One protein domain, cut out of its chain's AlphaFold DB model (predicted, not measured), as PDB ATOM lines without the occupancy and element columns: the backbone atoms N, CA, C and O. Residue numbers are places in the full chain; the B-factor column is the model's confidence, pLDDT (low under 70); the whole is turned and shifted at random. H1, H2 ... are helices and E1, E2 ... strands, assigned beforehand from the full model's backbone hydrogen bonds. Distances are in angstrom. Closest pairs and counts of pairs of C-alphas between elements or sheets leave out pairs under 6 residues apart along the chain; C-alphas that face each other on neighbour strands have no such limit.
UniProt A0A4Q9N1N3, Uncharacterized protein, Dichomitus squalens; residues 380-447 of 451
ATOM      1  N   ASP A 380      47.061 -13.487 -46.418       87.50
ATOM      2  CA  ASP A 380      47.218 -14.932 -46.227       87.50
ATOM      3  C   ASP A 380      47.838 -15.270 -44.865       87.50
ATOM      4  O   ASP A 380      47.362 -16.165 -44.162       87.50
ATOM      5  N   ASP A 381      48.866 -14.534 -44.437       84.00
ATOM      6  CA  ASP A 381      49.500 -14.763 -43.135       84.00
ATOM      7  C   ASP A 381      48.641 -14.252 -41.978       84.00
ATOM      8  O   ASP A 381      48.620 -14.861 -40.911       84.00
ATOM      9  N   ALA A 382      47.852 -13.198 -42.192       83.25
ATOM     10  CA  ALA A 382      46.855 -12.742 -41.233       83.25
ATOM     11  C   ALA A 382      45.763 -13.805 -41.003       83.25
ATOM     12  O   ALA A 382      45.315 -13.979 -39.869       83.25
ATOM     13  N   VAL A 383      45.350 -14.542 -42.045       84.25
ATOM     14  CA  VAL A 383      44.420 -15.679 -41.913       84.25
ATOM     15  C   VAL A 383      45.061 -16.814 -41.114       84.25
ATOM     16  O   VAL A 383      44.440 -17.310 -40.172       84.25
ATOM     17  N   LYS A 384      46.313 -17.188 -41.416       84.25
ATOM     18  CA  LYS A 384      47.045 -18.218 -40.654       84.25
ATOM     19  C   LYS A 384      47.224 -17.826 -39.187       84.25
ATOM     20  O   LYS A 384      46.976 -18.640 -38.303       84.25
ATOM     21  N   ALA A 385      47.609 -16.578 -38.924       77.50
ATOM     22  CA  ALA A 385      47.793 -16.056 -37.576       77.50
ATOM     23  C   ALA A 385      46.483 -16.084 -36.775       77.50
ATOM     24  O   ALA A 385      46.481 -16.540 -35.637       77.50
ATOM     25  N   LYS A 386      45.355 -15.691 -37.383       83.31
ATOM     26  CA  LYS A 386      44.028 -15.771 -36.743       83.31
ATOM     27  C   LYS A 386      43.581 -17.204 -36.481       83.31
ATOM     28  O   LYS A 386      42.995 -17.481 -35.433       83.31
ATOM     29  N   ALA A 387      43.848 -18.117 -37.413       82.56
ATOM     30  CA  ALA A 387      43.561 -19.533 -37.220       82.56
ATOM     31  C   ALA A 387      44.381 -20.104 -36.050       82.56
ATOM     32  O   ALA A 387      43.827 -20.797 -35.197       82.56
ATOM     33  N   LEU A 388      45.666 -19.747 -35.959       78.12
ATOM     34  CA  LEU A 388      46.536 -20.132 -34.850       78.12
ATOM     35  C   LEU A 388      46.079 -19.523 -33.516       78.12
ATOM     36  O   LEU A 388      45.992 -20.241 -32.529       78.12
ATOM     37  N   GLU A 389      45.742 -18.233 -33.475       77.88
ATOM     38  CA  GLU A 389      45.219 -17.555 -32.278       77.88
ATOM     39  C   GLU A 389      43.929 -18.217 -31.775       77.88
ATOM     40  O   GLU A 389      43.771 -18.467 -30.577       77.88
ATOM     41  N   SER A 390      43.024 -18.560 -32.695       79.00
ATOM     42  CA  SER A 390      41.782 -19.271 -32.382       79.00
ATOM     43  C   SER A 390      42.070 -20.668 -31.826       79.00
ATOM     44  O   SER A 390      41.508 -21.047 -30.799       79.00
ATOM     45  N   ALA A 391      42.992 -21.410 -32.451       79.81
ATOM     46  CA  ALA A 391      43.411 -22.730 -31.986       79.81
ATOM     47  C   ALA A 391      44.074 -22.673 -30.599       79.81
ATOM     48  O   ALA A 391      43.751 -23.481 -29.731       79.81
ATOM     49  N   LEU A 392      44.946 -21.689 -30.353       71.25
ATOM     50  CA  LEU A 392      45.590 -21.476 -29.055       71.25
ATOM     51  C   LEU A 392      44.584 -21.072 -27.981       71.25
ATOM     52  O   LEU A 392      44.671 -21.546 -26.856       71.25
ATOM     53  N   THR A 393      43.603 -20.239 -28.321       74.94
ATOM     54  CA  THR A 393      42.546 -19.831 -27.391       74.94
ATOM     55  C   THR A 393      41.649 -21.013 -27.033       74.94
ATOM     56  O   THR A 393      41.334 -21.205 -25.860       74.94
ATOM     57  N   GLN A 394      41.279 -21.844 -28.011       80.88
ATOM     58  CA  GLN A 394      40.529 -23.078 -27.774       80.88
ATOM     59  C   GLN A 394      41.334 -24.082 -26.935       80.88
ATOM     60  O   GLN A 394      40.797 -24.713 -26.028       80.88
ATOM     61  N   HIS A 395      42.632 -24.210 -27.200       76.44
ATOM     62  CA  HIS A 395      43.526 -25.051 -26.413       76.44
ATOM     63  C   HIS A 395      43.661 -24.539 -24.970       76.44
ATOM     64  O   HIS A 395      43.493 -25.301 -24.021       76.44
ATOM     65  N   ASN A 396      43.880 -23.237 -24.786       73.94
ATOM     66  CA  ASN A 396      44.013 -22.615 -23.472       73.94
ATOM     67  C   ASN A 396      42.703 -22.654 -22.681       73.94
ATOM     68  O   ASN A 396      42.741 -22.836 -21.467       73.94
ATOM     69  N   SER A 397      41.544 -22.526 -23.332       78.31
ATOM     70  CA  SER A 397      40.248 -22.668 -22.664       78.31
ATOM     71  C   SER A 397      39.983 -24.114 -22.247       78.31
ATOM     72  O   SER A 397      39.508 -24.346 -21.133       78.31
ATOM     73  N   ALA A 398      40.370 -25.095 -23.071       78.31
ATOM     74  CA  ALA A 398      40.323 -26.508 -22.711       78.31
ATOM     75  C   ALA A 398      41.250 -26.810 -21.522       78.31
ATOM     76  O   ALA A 398      40.810 -27.416 -20.546       78.31
ATOM     77  N   ILE A 399      42.490 -26.312 -21.547       75.50
ATOM     78  CA  ILE A 399      43.438 -26.408 -20.429       75.50
ATOM     79  C   ILE A 399      42.884 -25.737 -19.170       75.50
ATOM     80  O   ILE A 399      42.902 -26.330 -18.097       75.50
ATOM     81  N   THR A 400      42.329 -24.532 -19.288       77.25
ATOM     82  CA  THR A 400      41.733 -23.810 -18.155       77.25
ATOM     83  C   THR A 400      40.561 -24.593 -17.567       77.25
ATOM     84  O   THR A 400      40.432 -24.694 -16.350       77.25
ATOM     85  N   THR A 401      39.738 -25.209 -18.416       81.75
ATOM     86  CA  THR A 401      38.627 -26.067 -17.983       81.75
ATOM     87  C   THR A 401      39.137 -27.326 -17.274       81.75
ATOM     88  O   THR A 401      38.566 -27.730 -16.261       81.75
ATOM     89  N   LEU A 402      40.238 -27.920 -17.750       79.25
ATOM     90  CA  LEU A 402      40.916 -29.025 -17.064       79.25
ATOM     91  C   LEU A 402      41.463 -28.584 -15.698       79.25
ATOM     92  O   LEU A 402      41.288 -29.301 -14.717       79.25
ATOM     93  N   PHE A 403      42.058 -27.392 -15.610       77.56
ATOM     94  CA  PHE A 403      42.599 -26.828 -14.368       77.56
ATOM     95  C   PHE A 403      41.526 -26.471 -13.341       77.56
ATOM     96  O   PHE A 403      41.768 -26.564 -12.140       77.56
ATOM     97  N   GLN A 404      40.339 -26.078 -13.795       78.00
ATOM     98  CA  GLN A 404      39.223 -25.726 -12.919       78.00
ATOM     99  C   GLN A 404      38.406 -26.939 -12.461       78.00
ATOM    100  O   GLN A 404      37.553 -26.789 -11.588       78.00
ATOM    101  N   ASN A 405      38.640 -28.136 -13.011       80.19
ATOM    102  CA  ASN A 405      37.899 -29.331 -12.627       80.19
ATOM    103  C   ASN A 405      38.529 -30.000 -11.386       80.19
ATOM    104  O   ASN A 405      39.549 -30.680 -11.512       80.19
ATOM    105  N   PRO A 406      37.905 -29.911 -10.192       78.94
ATOM    106  CA  PRO A 406      38.475 -30.447  -8.953       78.94
ATOM    107  C   PRO A 406      38.495 -31.984  -8.900       78.94
ATOM    108  O   PRO A 406      38.980 -32.567  -7.931       78.94
ATOM    109  N   LEU A 407      37.915 -32.663  -9.897       83.06
ATOM    110  CA  LEU A 407      37.893 -34.123  -9.985       83.06
ATOM    111  C   LEU A 407      39.101 -34.690 -10.734       83.06
ATOM    112  O   LEU A 407      39.353 -35.893 -10.626       83.06
ATOM    113  N   ILE A 408      39.827 -33.854 -11.481       83.69
ATOM    114  CA  ILE A 408      41.022 -34.261 -12.212       83.69
ATOM    115  C   ILE A 408      42.216 -34.171 -11.267       83.69
ATOM    116  O   ILE A 408      42.469 -33.139 -10.651       83.69
ATOM    117  N   VAL A 409      42.938 -35.283 -11.143       87.81
ATOM    118  CA  VAL A 409      44.160 -35.379 -10.346       87.81
ATOM    119  C   VAL A 409      45.307 -35.676 -11.302       87.81
ATOM    120  O   VAL A 409      45.222 -36.594 -12.121       87.81
ATOM    121  N   PHE A 410      46.373 -34.895 -11.196       89.19
ATOM    122  CA  PHE A 410      47.590 -35.066 -11.975       89.19
ATOM    123  C   PHE A 410      48.636 -35.789 -11.127       89.19
ATOM    124  O   PHE A 410      48.754 -35.529  -9.927       89.19
ATOM    125  N   GLY A 411      49.360 -36.722 -11.740       91.25
ATOM    126  CA  GLY A 411      50.493 -37.409 -11.126       91.25
ATOM    127  C   GLY A 411      51.815 -36.810 -11.593       91.25
ATOM    128  O   GLY A 411      51.959 -36.483 -12.770       91.25
ATOM    129  N   CYS A 412      52.775 -36.697 -10.678       91.31
ATOM    130  CA  CYS A 412      54.169 -36.467 -11.038       91.31
ATOM    131  C   CYS A 412      54.738 -37.745 -11.673       91.31
ATOM    132  O   CYS A 412      54.509 -38.834 -11.154       91.31
ATOM    133  N   GLU A 413      55.487 -37.649 -12.771       88.88
ATOM    134  CA  GLU A 413      56.125 -38.838 -13.360       88.88
ATOM    135  C   GLU A 413      57.409 -39.258 -12.628       88.88
ATOM    136  O   GLU A 413      57.765 -40.436 -12.609       88.88
ATOM    137  N   TRP A 414      58.085 -38.322 -11.959       86.94
ATOM    138  CA  TRP A 414      59.330 -38.598 -11.234       86.94
ATOM    139  C   TRP A 414      59.124 -39.176  -9.836       86.94
ATOM    140  O   TRP A 414      60.073 -39.682  -9.232       86.94
ATOM    141  N   CYS A 415      57.911 -39.110  -9.285       92.31
ATOM    142  CA  CYS A 415      57.611 -39.702  -7.986       92.31
ATOM    143  C   CYS A 415      56.131 -40.085  -7.849       92.31
ATOM    144  O   CYS A 415      55.315 -39.836  -8.719       92.31
ATOM    145  N   ARG A 416      55.742 -40.701  -6.728       92.19
ATOM    146  CA  ARG A 416      54.350 -41.154  -6.511       92.19
ATOM    147  C   ARG A 416      53.397 -40.058  -6.024       92.19
ATOM    148  O   ARG A 416      52.332 -40.370  -5.494       92.19
ATOM    149  N   TRP A 417      53.795 -38.795  -6.126       93.25
ATOM    150  CA  TRP A 417      52.977 -37.678  -5.675       93.25
ATOM    151  C   TRP A 417      51.882 -37.359  -6.703       93.25
ATOM    152  O   TRP A 417      52.100 -37.445  -7.912       93.25
ATOM    153  N   HIS A 418      50.694 -37.001  -6.219       92.88
ATOM    154  CA  HIS A 418      49.554 -36.632  -7.053       92.88
ATOM    155  C   HIS A 418      48.728 -35.516  -6.395       92.88
ATOM    156  O   HIS A 418      48.582 -35.488  -5.169       92.88
ATOM    157  N   GLY A 419      48.119 -34.637  -7.185       90.25
ATOM    158  CA  GLY A 419      47.316 -33.527  -6.665       90.25
ATOM    159  C   GLY A 419      46.605 -32.733  -7.753       90.25
ATOM    160  O   GLY A 419      46.500 -33.184  -8.895       90.25
ATOM    161  N   SER A 420      46.082 -31.557  -7.396       89.31
ATOM    162  CA  SER A 420      45.636 -30.597  -8.409       89.31
ATOM    163  C   SER A 420      46.834 -30.102  -9.231       89.31
ATOM    164  O   SER A 420      47.978 -30.258  -8.808       89.31
ATOM    165  N   ILE A 421      46.595 -29.480 -10.388       84.88
ATOM    166  CA  ILE A 421      47.676 -28.871 -11.184       84.88
ATOM    167  C   ILE A 421      48.485 -27.859 -10.358       84.88
ATOM    168  O   ILE A 421      49.705 -27.878 -10.394       84.88
ATOM    169  N   ALA A 422      47.815 -27.035  -9.543       85.06
ATOM    170  CA  ALA A 422      48.471 -26.016  -8.731       85.06
ATOM    171  C   ALA A 422      49.338 -26.652  -7.638       85.06
ATOM    172  O   ALA A 422      50.453 -26.202  -7.378       85.06
ATOM    173  N   ASP A 423      48.844 -27.729  -7.025       89.00
ATOM    174  CA  ASP A 423      49.632 -28.507  -6.076       89.00
ATOM    175  C   ASP A 423      50.824 -29.182  -6.783       89.00
ATOM    176  O   ASP A 423      51.898 -29.303  -6.192       89.00
ATOM    177  N   LEU A 424      50.647 -29.605  -8.042       89.00
ATOM    178  CA  LEU A 424      51.682 -30.252  -8.843       89.00
ATOM    179  C   LEU A 424      52.763 -29.267  -9.286       89.00
ATOM    180  O   LEU A 424      53.932 -29.599  -9.157       89.00
ATOM    181  N   ASP A 425      52.420 -28.045  -9.689       86.81
ATOM    182  CA  ASP A 425      53.392 -26.981  -9.973       86.81
ATOM    183  C   ASP A 425      54.243 -26.675  -8.734       86.81
ATOM    184  O   ASP A 425      55.472 -26.605  -8.797       86.81
ATOM    185  N   ILE A 426      53.598 -26.560  -7.565       88.44
ATOM    186  CA  ILE A 426      54.295 -26.368  -6.288       88.44
ATOM    187  C   ILE A 426      55.198 -27.566  -5.990       88.44
ATOM    188  O   ILE A 426      56.338 -27.387  -5.554       88.44
ATOM    189  N   HIS A 427      54.714 -28.787  -6.213       93.00
ATOM    190  CA  HIS A 427      55.480 -30.008  -6.014       93.00
ATOM    191  C   HIS A 427      56.698 -30.080  -6.947       93.00
ATOM    192  O   HIS A 427      57.814 -30.272  -6.469       93.00
ATOM    193  N   LEU A 428      56.520 -29.862  -8.250       90.25
ATOM    194  CA  LEU A 428      57.592 -29.895  -9.242       90.25
ATOM    195  C   LEU A 428      58.647 -28.824  -8.963       90.25
ATOM    196  O   LEU A 428      59.842 -29.116  -8.996       90.25
ATOM    197  N   LEU A 429      58.232 -27.622  -8.565       89.12
ATOM    198  CA  LEU A 429      59.160 -26.565  -8.181       89.12
ATOM    199  C   LEU A 429      59.917 -26.884  -6.882       89.12
ATOM    200  O   LEU A 429      61.125 -26.656  -6.788       89.12
ATOM    201  N   SER A 430      59.221 -27.384  -5.859       88.56
ATOM    202  CA  SER A 430      59.800 -27.580  -4.522       88.56
ATOM    203  C   SER A 430      60.615 -28.866  -4.383       88.56
ATOM    204  O   SER A 430      61.637 -28.859  -3.695       88.56
ATOM    205  N   VAL A 431      60.190 -29.947  -5.041       92.56
ATOM    206  CA  VAL A 431      60.797 -31.282  -4.954       92.56
ATOM    207  C   VAL A 431      61.745 -31.538  -6.122       92.56
ATOM    208  O   VAL A 431      62.857 -32.008  -5.893       92.56
ATOM    209  N   HIS A 432      61.349 -31.184  -7.348       89.69
ATOM    210  CA  HIS A 432      62.108 -31.499  -8.568       89.69
ATOM    211  C   HIS A 432      62.870 -30.308  -9.173       89.69
ATOM    212  O   HIS A 432      63.689 -30.511 -10.062       89.69
ATOM    213  N   ARG A 433      62.673 -29.081  -8.660       87.31
ATOM    214  CA  ARG A 433      63.297 -27.831  -9.151       87.31
ATOM    215  C   ARG A 433      62.931 -27.457 -10.586       87.31
ATOM    216  O   ARG A 433      63.710 -26.797 -11.267       87.31
ATOM    217  N   ILE A 434      61.730 -27.820 -11.018       85.62
ATOM    218  CA  ILE A 434      61.246 -27.543 -12.372       85.62
ATOM    219  C   ILE A 434      60.281 -26.363 -12.317       85.62
ATOM    220  O   ILE A 434      59.298 -26.390 -11.581       85.62
ATOM    221  N   LEU A 435      60.620 -25.287 -13.036       75.69
ATOM    222  CA  LEU A 435      59.906 -24.006 -12.969       75.69
ATOM    223  C   LEU A 435      58.679 -23.936 -13.886       75.69
ATOM    224  O   LEU A 435      57.752 -23.193 -13.581       75.69
ATOM    225  N   ILE A 436      58.702 -24.642 -15.017       76.06
ATOM    226  CA  ILE A 436      57.643 -24.601 -16.030       76.06
ATOM    227  C   ILE A 436      57.467 -26.020 -16.563       76.06
ATOM    228  O   ILE A 436      58.242 -26.428 -17.431       76.06
ATOM    229  N   PRO A 437      56.502 -26.788 -16.036       70.25
ATOM    230  CA  PRO A 437      56.332 -28.148 -16.490       70.25
ATOM    231  C   PRO A 437      55.780 -28.206 -17.910       70.25
ATOM    232  O   PRO A 437      54.798 -27.539 -18.251       70.25
ATOM    233  N   ALA A 438      56.399 -29.029 -18.752       71.38
ATOM    234  CA  ALA A 438      55.877 -29.302 -20.083       71.38
ATOM    235  C   ALA A 438      54.702 -30.285 -19.967       71.38
ATOM    236  O   ALA A 438      54.889 -31.463 -19.656       71.38
ATOM    237  N   ILE A 439      53.483 -29.808 -20.257       61.59
ATOM    238  CA  ILE A 439      52.230 -30.574 -20.095       61.59
ATOM    239  C   ILE A 439      52.248 -31.920 -20.844       61.59
ATOM    240  O   ILE A 439      51.559 -32.852 -20.443       61.59
ATOM    241  N   SER A 440      53.047 -32.050 -21.904       52.66
ATOM    242  CA  SER A 440      53.140 -33.265 -22.720       52.66
ATOM    243  C   SER A 440      54.211 -34.271 -22.292       52.66
ATOM    244  O   SER A 440      54.228 -35.365 -22.846       52.66
ATOM    245  N   ILE A 441      55.126 -33.912 -21.386       55.66
ATOM    246  CA  ILE A 441      56.304 -34.742 -21.061       55.66
ATOM    247  C   ILE A 441      56.356 -35.096 -19.570       55.66
ATOM    248  O   ILE A 441      56.933 -36.111 -19.215       55.66
ATOM    249  N   GLU A 442      55.761 -34.278 -18.698       55.31
ATOM    250  CA  GLU A 442      56.040 -34.337 -17.254       55.31
ATOM    251  C   GLU A 442      54.776 -34.541 -16.398       55.31
ATOM    252  O   GLU A 442      54.852 -34.644 -15.170       55.31
ATOM    253  N   LEU A 443      53.604 -34.595 -17.046       63.41
ATOM    254  CA  LEU A 443      52.291 -34.670 -16.410       63.41
ATOM    255  C   LEU A 443      51.506 -35.889 -16.911       63.41
ATOM    256  O   LEU A 443      51.027 -35.913 -18.044       63.41
ATOM    257  N   ALA A 444      51.270 -36.859 -16.026       70.06
ATOM    258  CA  ALA A 444      50.381 -37.981 -16.314       70.06
ATOM    259  C   ALA A 444      48.983 -37.742 -15.721       70.06
ATOM    260  O   ALA A 444      48.818 -37.527 -14.514       70.06
ATOM    261  N   LEU A 445      47.947 -37.839 -16.557       66.94
ATOM    262  CA  LEU A 445      46.552 -37.892 -16.108       66.94
ATOM    263  C   LEU A 445      46.293 -39.232 -15.412       66.94
ATOM    264  O   LEU A 445      46.321 -40.287 -16.046       66.94
ATOM    265  N   GLN A 446      46.017 -39.196 -14.109       61.97
ATOM    266  CA  GLN A 446      45.704 -40.397 -13.337       61.97
ATOM    267  C   GLN A 446      44.184 -40.507 -13.155       61.97
ATOM    268  O   GLN A 446      43.569 -39.616 -12.561       61.97
ATOM    269  N   PRO A 447      43.536 -41.590 -13.626       50.00
ATOM    270  CA  PRO A 447      42.143 -41.826 -13.291       50.00
ATOM    271  C   PRO A 447      42.038 -42.014 -11.778       50.00
ATOM    272  O   PRO A 447      42.732 -42.841 -11.184       50.00
TER     273      PRO A 447
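Overview. This is residues 380 to 447 of the 451 residues of an uncharacterized protein of Dichomitus squalens (UniProt A0A4Q9N1N3). A long helix, H1, sticks out with residues 380 to 398 from a small compact head, where H2 packs on E1 of the two-stranded antiparallel sheet E1 - E2. The 68 printed residues hold H1, E1, H2, E2 in that order, mostly helix. The whole is loose, radius of gyration of the C-alphas 14.9 A, spanning 48 by 26 by 16 A.

Along the chain. Find C-alpha 380 at (47.218, -14.932, -46.227); from there H1 runs 35.9 A to residue 404. Next come E1, residues 409 to 412, and H2, residues 421 to 432, 14.9 A long. E2, residues 443 to 446, ends at (45.704, -40.397, -13.337).

Arrangement. H1 and H2 are close but not clearly touching, about perpendicular at 88 degrees; their closest C-alphas, Phe 403 and Ile 421, are 6.3 A apart. The closest C-alphas of E1 and H2, Phe 410 and Ile 421, are 6.2 A apart. Between antiparallel E1 and E2, look for N 411 and O 444, 2.9 A apart. In H1 and H2 every O i to N i+4 pair is within hydrogen-bond range.

Size, cuts and confidence. The C-alphas farthest apart, Asp 380 and Arg 416, are 48.1 A apart. The printed part has no cut and no long link. Look for pLDDT under 70 at residues 439 to 443 and 445 to 447.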